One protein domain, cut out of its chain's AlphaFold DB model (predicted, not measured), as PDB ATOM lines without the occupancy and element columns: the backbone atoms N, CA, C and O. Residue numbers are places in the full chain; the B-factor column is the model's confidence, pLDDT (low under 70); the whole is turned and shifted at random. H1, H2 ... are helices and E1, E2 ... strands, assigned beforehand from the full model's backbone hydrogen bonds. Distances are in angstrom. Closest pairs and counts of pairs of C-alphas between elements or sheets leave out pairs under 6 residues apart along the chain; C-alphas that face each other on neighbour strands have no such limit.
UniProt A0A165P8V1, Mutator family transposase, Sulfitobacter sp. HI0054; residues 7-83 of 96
ATOM      1  N   VAL A   7     542.906 375.335 395.508       78.19
ATOM      2  CA  VAL A   7     543.758 376.455 395.909       78.19
ATOM      3  C   VAL A   7     544.799 376.688 394.820       78.19
ATOM      4  O   VAL A   7     545.571 375.791 394.491       78.19
ATOM      5  N   TYR A   8     544.827 377.901 394.274       79.44
ATOM      6  CA  TYR A   8     545.772 378.339 393.254       79.44
ATOM      7  C   TYR A   8     546.861 379.207 393.867       79.44
ATOM      8  O   TYR A   8     546.574 380.172 394.574       79.44
ATOM      9  N   VAL A   9     548.113 378.889 393.549       79.75
ATOM     10  CA  VAL A   9     549.289 379.658 393.962       79.75
ATOM     11  C   VAL A   9     549.917 380.271 392.716       79.75
ATOM     12  O   VAL A   9     550.273 379.543 391.791       79.75
ATOM     13  N   ALA A  10     550.091 381.593 392.688       77.88
ATOM     14  CA  ALA A  10     550.952 382.232 391.696       77.88
ATOM     15  C   ALA A  10     552.371 382.283 392.249       77.88
ATOM     16  O   ALA A  10     552.634 382.929 393.264       77.88
ATOM     17  N   LEU A  11     553.282 381.613 391.552       81.00
ATOM     18  CA  LEU A  11     554.709 381.666 391.827       81.00
ATOM     19  C   LEU A  11     555.366 382.612 390.828       81.00
ATOM     20  O   LEU A  11     555.174 382.495 389.618       81.00
ATOM     21  N   GLY A  12     556.126 383.559 391.357       76.06
ATOM     22  CA  GLY A  12     557.025 384.421 390.613       76.06
ATOM     23  C   GLY A  12     558.463 383.998 390.856       76.06
ATOM     24  O   GLY A  12     558.801 383.451 391.902       76.06
ATOM     25  N   VAL A  13     559.321 384.264 389.883       80.06
ATOM     26  CA  VAL A  13     560.769 384.269 390.089       80.06
ATOM     27  C   VAL A  13     561.203 385.710 389.896       80.06
ATOM     28  O   VAL A  13     560.888 386.289 388.861       80.06
ATOM     29  N   SER A  14     561.841 386.303 390.902       71.69
ATOM     30  CA  SER A  14     562.422 387.640 390.817       71.69
ATOM     31  C   SER A  14     563.637 387.628 389.882       71.69
ATOM     32  O   SER A  14     564.223 386.582 389.604       71.69
ATOM     33  N   ARG A  15     564.063 388.812 389.430       65.25
ATOM     34  CA  ARG A  15     565.238 388.993 388.558       65.25
ATOM     35  C   ARG A  15     566.528 388.428 389.158       65.25
ATOM     36  O   ARG A  15     567.414 388.042 388.409       65.25
ATOM     37  N   ASP A  16     566.587 388.337 390.485       76.44
ATOM     38  CA  ASP A  16     567.721 387.793 391.239       76.44
ATOM     39  C   ASP A  16     567.645 386.260 391.418       76.44
ATOM     40  O   ASP A  16     568.388 385.678 392.203       76.44
ATOM     41  N   GLY A  17     566.710 385.587 390.732       78.56
ATOM     42  CA  GLY A  17     566.519 384.133 390.796       78.56
ATOM     43  C   GLY A  17     565.742 383.642 392.024       78.56
ATOM     44  O   GLY A  17     565.559 382.437 392.206       78.56
ATOM     45  N   VAL A  18     565.255 384.555 392.865       77.31
ATOM     46  CA  VAL A  18     564.495 384.218 394.075       77.31
ATOM     47  C   VAL A  18     563.065 383.839 393.707       77.31
ATOM     48  O   VAL A  18     562.353 384.618 393.077       77.31
ATOM     49  N   ARG A  19     562.624 382.650 394.125       80.25
ATOM     50  CA  ARG A  19     561.225 382.225 393.994       80.25
ATOM     51  C   ARG A  19     560.391 382.919 395.066       80.25
ATOM     52  O   ARG A  19     560.666 382.759 396.252       80.25
ATOM     53  N   GLU A  20     559.367 383.648 394.653       76.00
ATOM     54  CA  GLU A  20     558.434 384.337 395.539       76.00
ATOM     55  C   GLU A  20     556.990 383.916 395.255       76.00
ATOM     56  O   GLU A  20     556.603 383.636 394.119       76.00
ATOM     57  N   VAL A  21     556.171 383.856 396.303       79.44
ATOM     58  CA  VAL A  21     554.730 383.645 396.156       79.44
ATOM     59  C   VAL A  21     554.095 385.000 395.873       79.44
ATOM     60  O   VAL A  21     554.044 385.859 396.748       79.44
ATOM     61  N   LEU A  22     553.604 385.188 394.649       74.19
ATOM     62  CA  LEU A  22     552.956 386.428 394.215       74.19
ATOM     63  C   LEU A  22     551.506 386.524 394.702       74.19
ATOM     64  O   LEU A  22     550.967 387.623 394.827       74.19
ATOM     65  N   GLY A  23     550.869 385.385 394.984       73.44
ATOM     66  CA  GLY A  23     549.543 385.348 395.588       73.44
ATOM     67  C   GLY A  23     548.960 383.944 395.724       73.44
ATOM     68  O   GLY A  23     549.473 382.978 395.155       73.44
ATOM     69  N   LEU A  24     547.883 383.861 396.506       78.31
ATOM     70  CA  LEU A  24     547.128 382.652 396.820       78.31
ATOM     71  C   LEU A  24     545.639 382.940 396.622       78.31
ATOM     72  O   LEU A  24     545.126 383.910 397.179       78.31
ATOM     73  N   TRP A  25     544.937 382.085 395.884       78.19
ATOM     74  CA  TRP A  25     543.498 382.209 395.662       78.19
ATOM     75  C   TRP A  25     542.806 380.884 395.914       78.19
ATOM     76  O   TRP A  25     543.294 379.831 395.519       78.19
ATOM     77  N   ILE A  26     541.643 380.938 396.552       76.12
ATOM     78  CA  ILE A  26     540.781 379.777 396.755       76.12
ATOM     79  C   ILE A  26     539.604 379.936 395.805       76.12
ATOM     80  O   ILE A  26     538.929 380.966 395.835       76.12
ATOM     81  N   ALA A  27     539.356 378.934 394.969       68.62
ATOM     82  CA  ALA A  27     538.246 378.952 394.032       68.62
ATOM     83  C   ALA A  27     537.300 377.779 394.279       68.62
ATOM     84  O   ALA A  27     537.713 376.651 394.548       68.62
ATOM     85  N   ASP A  28     536.010 378.063 394.137       68.25
ATOM     86  CA  ASP A  28     534.952 377.054 394.154       68.25
ATOM     87  C   ASP A  28     534.765 376.369 392.785       68.25
ATOM     88  O   ASP A  28     534.135 375.318 392.715       68.25
ATOM     89  N   ASN A  29     535.280 376.953 391.690       64.62
ATOM     90  CA  ASN A  29     535.138 376.415 390.333       64.62
ATOM     91  C   ASN A  29     536.343 376.778 389.445       64.62
ATOM     92  O   ASN A  29     536.687 377.953 389.305       64.62
ATOM     93  N   GLU A  30     536.935 375.771 388.804       63.19
ATOM     94  CA  GLU A  30     538.119 375.846 387.935       63.19
ATOM     95  C   GLU A  30     537.770 376.293 386.497       63.19
ATOM     96  O   GLU A  30     538.209 375.714 385.506       63.19
ATOM     97  N   GLY A  31     536.905 377.298 386.354       69.06
ATOM     98  CA  GLY A  31     536.382 377.720 385.052       69.06
ATOM     99  C   GLY A  31     537.155 378.880 384.423       69.06
ATOM    100  O   GLY A  31     537.662 379.754 385.122       69.06
ATOM    101  N   ALA A  32     537.134 378.989 383.089       73.69
ATOM    102  CA  ALA A  32     537.670 380.152 382.361       73.69
ATOM    103  C   ALA A  32     537.125 381.494 382.897       73.69
ATOM    104  O   ALA A  32     537.836 382.494 382.933       73.69
ATOM    105  N   LYS A  33     535.882 381.501 383.397       74.81
ATOM    106  CA  LYS A  33     535.256 382.663 384.042       74.81
ATOM    107  C   LYS A  33     536.004 383.138 385.296       74.81
ATOM    108  O   LYS A  33     536.080 384.342 385.519       74.81
ATOM    109  N   PHE A  34     536.559 382.224 386.095       76.56
ATOM    110  CA  PHE A  34     537.339 382.567 387.288       76.56
ATOM    111  C   PHE A  34     538.639 383.282 386.899       76.56
ATOM    112  O   PHE A  34     538.891 384.400 387.349       76.56
ATOM    113  N   TRP A  35     539.405 382.693 385.979       75.75
ATOM    114  CA  TRP A  35     540.658 383.274 385.491       75.75
ATOM    115  C   TRP A  35     540.456 384.610 384.767       75.75
ATOM    116  O   TRP A  35     541.247 385.532 384.954       75.75
ATOM    117  N   LEU A  36     539.372 384.751 383.998       80.94
ATOM    118  CA  LEU A  36     538.991 386.024 383.379       80.94
ATOM    119  C   LEU A  36     538.667 387.093 384.427       80.94
ATOM    120  O   LEU A  36     539.136 388.221 384.305       80.94
ATOM    121  N   SER A  37     537.910 386.745 385.471       80.56
ATOM    122  CA  SER A  37     537.606 387.676 386.564       80.56
ATOM    123  C   SER A  37     538.880 388.141 387.270       80.56
ATOM    124  O   SER A  37     539.041 389.333 387.519       80.56
ATOM    125  N   TYR A  38     539.814 387.220 387.526       80.25
ATOM    126  CA  TYR A  38     541.117 387.549 388.101       80.25
ATOM    127  C   TYR A  38     541.938 388.480 387.191       80.25
ATOM    128  O   TYR A  38     542.486 389.481 387.656       80.25
ATOM    129  N   ALA A  39     541.991 388.199 385.886       80.81
ATOM    130  CA  ALA A  39     542.707 389.034 384.925       80.81
ATOM    131  C   ALA A  39     542.134 390.463 384.852       80.81
ATOM    132  O   ALA A  39     542.894 391.436 384.849       80.81
ATOM    133  N   ILE A  40     540.803 390.596 384.854       86.38
ATOM    134  CA  ILE A  40     540.108 391.893 384.878       86.38
ATOM    135  C   ILE A  40     540.423 392.651 386.171       86.38
ATOM    136  O   ILE A  40     540.759 393.836 386.129       86.38
ATOM    137  N   GLU A  41     540.366 391.979 387.321       84.81
ATOM    138  CA  GLU A  41     540.654 392.599 388.616       84.81
ATOM    139  C   GLU A  41     542.111 393.074 388.722       84.81
ATOM    140  O   GLU A  41     542.382 394.195 389.168       84.81
ATOM    141  N   SER A  42     543.055 392.270 388.225       82.81
ATOM    142  CA  SER A  42     544.470 392.637 388.158       82.81
ATOM    143  C   SER A  42     544.697 393.895 387.310       82.81
ATOM    144  O   SER A  42     545.407 394.810 387.737       82.81
ATOM    145  N   LEU A  43     544.073 393.984 386.129       84.00
ATOM    146  CA  LEU A  43     544.163 395.168 385.268       84.00
ATOM    147  C   LEU A  43     543.544 396.406 385.928       84.00
ATOM    148  O   LEU A  43     544.175 397.466 385.956       84.00
ATOM    149  N   ASN A  44     542.361 396.266 386.529       87.38
ATOM    150  CA  ASN A  44     541.698 397.354 387.249       87.38
ATOM    151  C   ASN A  44     542.582 397.916 388.369       87.38
ATOM    152  O   ASN A  44     542.692 399.132 388.526       87.38
ATOM    153  N   ARG A  45     543.293 397.057 389.107       84.94
ATOM    154  CA  ARG A  45     544.229 397.492 390.152       84.94
ATOM    155  C   ARG A  45     545.371 398.351 389.598       84.94
ATOM    156  O   ARG A  45     545.716 399.371 390.200       84.94
ATOM    157  N   VAL A  46     545.959 397.963 388.467       83.31
ATOM    158  CA  VAL A  46     547.064 398.703 387.824       83.31
ATOM    159  C   VAL A  46     546.600 400.066 387.313       83.31
ATOM    160  O   VAL A  46     547.289 401.074 387.513       83.31
ATOM    161  N   ILE A  47     545.422 400.105 386.692       86.06
ATOM    162  CA  ILE A  47     544.827 401.334 386.168       86.06
ATOM    163  C   ILE A  47     544.513 402.287 387.325       86.06
ATOM    164  O   ILE A  47     545.012 403.412 387.344       86.06
ATOM    165  N   CYS A  48     543.798 401.823 388.354       84.94
ATOM    166  CA  CYS A  48     543.457 402.645 389.518       84.94
ATOM    167  C   CYS A  48     544.700 403.170 390.254       84.94
ATOM    168  O   CYS A  48     544.718 404.327 390.669       84.94
ATOM    169  N   LYS A  49     545.772 402.375 390.377       84.88
ATOM    170  CA  LYS A  49     547.043 402.830 390.972       84.88
ATOM    171  C   LYS A  49     547.684 403.965 390.166       84.88
ATOM    172  O   LYS A  49     548.133 404.960 390.737       84.88
ATOM    173  N   SER A  50     547.710 403.817 388.844       78.38
ATOM    174  CA  SER A  50     548.284 404.810 387.930       78.38
ATOM    175  C   SER A  50     547.485 406.114 387.919       78.38
ATOM    176  O   SER A  50     548.072 407.195 387.883       78.38
ATOM    177  N   LEU A  51     546.156 406.017 388.009       82.56
ATOM    178  CA  LEU A  51     545.252 407.166 388.000       82.56
ATOM    179  C   LEU A  51     545.198 407.887 389.350       82.56
ATOM    180  O   LEU A  51     545.246 409.109 389.385       82.56
ATOM    181  N   ARG A  52     545.210 407.160 390.475       80.00
ATOM    182  CA  ARG A  52     545.206 407.768 391.819       80.00
ATOM    183  C   ARG A  52     546.431 408.650 392.082       80.00
ATOM    184  O   ARG A  52     546.368 409.570 392.886       80.00
ATOM    185  N   THR A  53     547.531 408.380 391.387       74.88
ATOM    186  CA  THR A  53     548.774 409.160 391.482       74.88
ATOM    187  C   THR A  53     548.706 410.470 390.679       74.88
ATOM    188  O   THR A  53     549.499 411.376 390.915       74.88
ATOM    189  N   ARG A  54     547.770 410.604 389.728       65.06
ATOM    190  CA  ARG A  54     547.647 411.764 388.832       65.06
ATOM    191  C   ARG A  54     546.233 412.341 388.947       65.06
ATOM    192  O   ARG A  54     545.330 411.931 388.236       65.06
ATOM    193  N   GLY A  55     546.042 413.267 389.887       67.75
ATOM    194  CA  GLY A  55     544.720 413.758 390.303       67.75
ATOM    195  C   GLY A  55     543.961 414.653 389.314       67.75
ATOM    196  O   GLY A  55     542.789 414.918 389.554       67.75
ATOM    197  N   SER A  56     544.573 415.129 388.223       77.50
ATOM    198  CA  SER A  56     543.864 415.906 387.197       77.50
ATOM    199  C   SER A  56     544.534 415.770 385.831       77.50
ATOM    200  O   SER A  56     545.766 415.724 385.741       77.50
ATOM    201  N   PHE A  57     543.727 415.696 384.770       81.56
ATOM    202  CA  PHE A  57     544.198 415.569 383.392       81.56
ATOM    203  C   PHE A  57     543.756 416.776 382.561       81.56
ATOM    204  O   PHE A  57     542.577 417.120 382.582       81.56
ATOM    205  N   PRO A  58     544.674 417.404 381.806       83.75
ATOM    206  CA  PRO A  58     544.361 418.590 381.010       83.75
ATOM    207  C   PRO A  58     543.568 418.277 379.730       83.75
ATOM    208  O   PRO A  58     542.863 419.146 379.233       83.75
ATOM    209  N   THR A  59     543.671 417.057 379.185       91.81
ATOM    210  CA  THR A  59     542.973 416.622 377.959       91.81
ATOM    211  C   THR A  59     542.629 415.130 377.997       91.81
ATOM    212  O   THR A  59     543.280 414.344 378.694       91.81
ATOM    213  N   ALA A  60     541.627 414.723 377.208       85.69
ATOM    214  CA  ALA A  60     541.224 413.320 377.073       85.69
ATOM    215  C   ALA A  60     542.350 412.441 376.488       85.69
ATOM    216  O   ALA A  60     542.594 411.342 376.985       85.69
ATOM    217  N   ASP A  61     543.113 412.945 375.513       88.25
ATOM    218  CA  ASP A  61     544.259 412.234 374.926       88.25
ATOM    219  C   ASP A  61     545.368 411.930 375.941       88.25
ATOM    220  O   ASP A  61     546.000 410.870 375.890       88.25
ATOM    221  N   ALA A  62     545.591 412.828 376.908       84.75
ATOM    222  CA  ALA A  62     546.558 412.602 377.978       84.75
ATOM    223  C   ALA A  62     546.130 411.442 378.894       84.75
ATOM    224  O   ALA A  62     546.973 410.629 379.285       84.75
ATOM    225  N   ALA A  63     544.831 411.327 379.193       85.06
ATOM    226  CA  ALA A  63     544.284 410.215 379.969       85.06
ATOM    227  C   ALA A  63     544.410 408.883 379.208       85.06
ATOM    228  O   ALA A  63     544.908 407.900 379.764       85.06
ATOM    229  N   THR A  64     544.068 408.866 377.915       88.81
ATOM    230  CA  THR A  64     544.213 407.683 377.049       88.81
ATOM    231  C   THR A  64     545.662 407.205 376.984       88.81
ATOM    232  O   THR A  64     545.943 406.018 377.162       88.81
ATOM    233  N   LYS A  65     546.612 408.132 376.813       88.94
ATOM    234  CA  LYS A  65     548.045 407.814 376.775       88.94
ATOM    235  C   LYS A  65     548.541 407.207 378.090       88.94
ATOM    236  O   LYS A  65     549.422 406.351 378.073       88.94
ATOM    237  N   LEU A  66     547.979 407.608 379.227       85.25
ATOM    238  CA  LEU A  66     548.350 407.050 380.527       85.25
ATOM    239  C   LEU A  66     547.806 405.656 380.764       85.25
ATOM    240  O   LEU A  66     548.543 404.812 381.269       85.25
ATOM    241  N   ILE A  67     546.560 405.404 380.372       85.81
ATOM    242  CA  ILE A  67     545.984 404.058 380.420       85.81
ATOM    243  C   ILE A  67     546.809 403.124 379.524       85.81
ATOM    244  O   ILE A  67     547.229 402.058 379.973       85.81
ATOM    245  N   TYR A  68     547.144 403.565 378.307       87.12
ATOM    246  CA  TYR A  68     548.006 402.823 377.385       87.12
ATOM    247  C   TYR A  68     549.373 402.487 378.002       87.12
ATOM    248  O   TYR A  68     549.789 401.328 378.014       87.12
ATOM    249  N   LEU A  69     550.062 403.481 378.571       85.88
ATOM    250  CA  LEU A  69     551.372 403.270 379.192       85.88
ATOM    251  C   LEU A  69     551.293 402.387 380.446       85.88
ATOM    252  O   LEU A  69     552.201 401.591 380.682       85.88
ATOM    253  N   ALA A  70     550.233 402.500 381.249       84.69
ATOM    254  CA  ALA A  70     550.029 401.658 382.425       84.69
ATOM    255  C   ALA A  70     549.900 400.176 382.039       84.69
ATOM    256  O   ALA A  70     550.551 399.325 382.650       84.69
ATOM    257  N   ILE A  71     549.137 399.881 380.983       85.19
ATOM    258  CA  ILE A  71     548.984 398.525 380.438       85.19
ATOM    259  C   ILE A  71     550.312 398.034 379.846       85.19
ATOM    260  O   ILE A  71     550.773 396.945 380.179       85.19
ATOM    261  N   GLN A  72     550.999 398.855 379.050       84.75
ATOM    262  CA  GLN A  72     552.272 398.468 378.434       84.75
ATOM    263  C   GLN A  72     553.377 398.189 379.469       84.75
ATOM    264  O   GLN A  72     554.190 397.278 379.296       84.75
ATOM    265  N   ASN A  73     553.426 398.964 380.554       79.69
ATOM    266  CA  ASN A  73     554.380 398.745 381.642       79.69
ATOM    267  C   ASN A  73     554.065 397.468 382.433       79.69
ATOM    268  O   ASN A  73     554.994 396.762 382.830       79.69
ATOM    269  N   PHE A  74     552.782 397.137 382.608       73.38
ATOM    270  CA  PHE A  74     552.354 395.862 383.182       73.38
ATOM    271  C   PHE A  74     552.805 394.673 382.318       73.38
ATOM    272  O   PHE A  74     553.413 393.731 382.827       73.38
ATOM    273  N   GLU A  75     552.633 394.754 380.996       71.88
ATOM    274  CA  GLU A  75     553.083 393.707 380.068       71.88
ATOM    275  C   GLU A  75     554.611 393.562 380.003       71.88
ATOM    276  O   GLU A  75     555.142 392.449 379.960       71.88
ATOM    277  N   LYS A  76     555.353 394.679 380.001       66.62
ATOM    278  CA  LYS A  76     556.827 394.657 379.996       66.62
ATOM    279  C   LYS A  76     557.399 394.079 381.290       66.62
ATOM    280  O   LYS A  76     558.437 393.421 381.235       66.62
ATOM    281  N   GLY A  77     556.734 394.279 382.429       61.50
ATOM    282  CA  GLY A  77     557.082 393.617 383.688       61.50
ATOM    283  C   GLY A  77     557.076 392.091 383.553       61.50
ATOM    284  O   GLY A  77     558.051 391.448 383.933       61.50
ATOM    285  N   GLY A  78     556.046 391.537 382.905       56.09
ATOM    286  CA  GLY A  78     555.949 390.105 382.608       56.09
ATOM    287  C   GLY A  78     556.958 389.620 381.561       56.09
ATOM    288  O   GLY A  78     557.619 388.609 381.767       56.09
ATOM    289  N   ARG A  79     557.155 390.359 380.457       46.19
ATOM    290  CA  ARG A  79     558.086 389.969 379.369       46.19
ATOM    291  C   ARG A  79     559.552 389.923 379.796       46.19
ATOM    292  O   ARG A  79     560.297 389.074 379.316       46.19
ATOM    293  N   ASN A  80     559.968 390.835 380.672       51.75
ATOM    294  CA  ASN A  80     561.335 390.859 381.194       51.75
ATOM    295  C   ASN A  80     561.615 389.693 382.153       51.75
ATOM    296  O   ASN A  80     562.776 389.373 382.372       51.75
ATOM    297  N   ASN A  81     560.570 389.043 382.676       50.00
ATOM    298  CA  ASN A  81     560.698 387.880 383.546       50.00
ATOM    299  C   ASN A  81     561.004 386.586 382.775       50.00
ATOM    300  O   ASN A  81     561.670 385.700 383.288       50.00
ATOM    301  N   VAL A  82     560.551 386.491 381.519       51.72
ATOM    302  CA  VAL A  82     560.703 385.286 380.677       51.72
ATOM    303  C   VAL A  82     562.021 385.287 379.889       51.72
ATOM    304  O   VAL A  82     562.443 384.260 379.377       51.72
ATOM    305  N   ARG A  83     562.709 386.432 379.789       45.97
ATOM    306  CA  ARG A  83     564.013 386.531 379.100       45.97
ATOM    307  C   ARG A  83     565.210 386.158 379.985       45.97
ATOM    308  O   ARG A  83     566.316 386.073 379.465       45.97
TER     309      ARG A  83
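Overview. This is residues 7 to 83 of the 96 residues of the protein "Mutator family transposase" of Sulfitobacter sp. HI0054 (UniProt A0A165P8V1). A loose, open triangle: a two-stranded hairpin, E1 and E2, makes one side, and helices H1 and H2 make the other two, crossing where residues 43 to 50, in the later half of H1, touch residues 66 to 74, in the middle of H2. The 77 printed residues run E1, E2, H1, H2, a mixed class with one antiparallel sheet, E1 - E2. The whole is loose, radius of gyration of the C-alphas 15.6 A, and flat, 44 by 34 by 18 A.

Arrangement. Start at the hairpin of E1, residues 7 to 13, and E2, residues 19 to 27: N 8 and O 25 are 2.8 A apart, within hydrogen-bond range. E2 bends by 50 degrees at residue 22. H1, residues 32 to 52, is apart from E1. With residues 43 to 50 alone it touches residues 66 to 74 of H2, residues 60 to 82; the closest C-alphas, of Ile 47 and Ala 70, are 6.4 A apart. They run opposite ways at a steep tilt of 58 degrees. The closest C-alphas of E1 and H2, Val 13 and Asn 81, are 7.5 A apart. Every O i to N i+4 pair is within hydrogen-bond range in H1, 17 of 19 in H2.

Along the chain. Find C-alpha 7 at (543.758, 376.455, 395.909), where E1 begins; E2 spans 23.2 A, H1 30.1 A. H2 runs 34.3 A to C-alpha 82 at (560.703, 385.286, 380.677).

Size, cuts and confidence. The printed part has no cut and no long link. Look for pLDDT under 70 at residues 15, 27 to 31, 54 to 55 and 76 to 83.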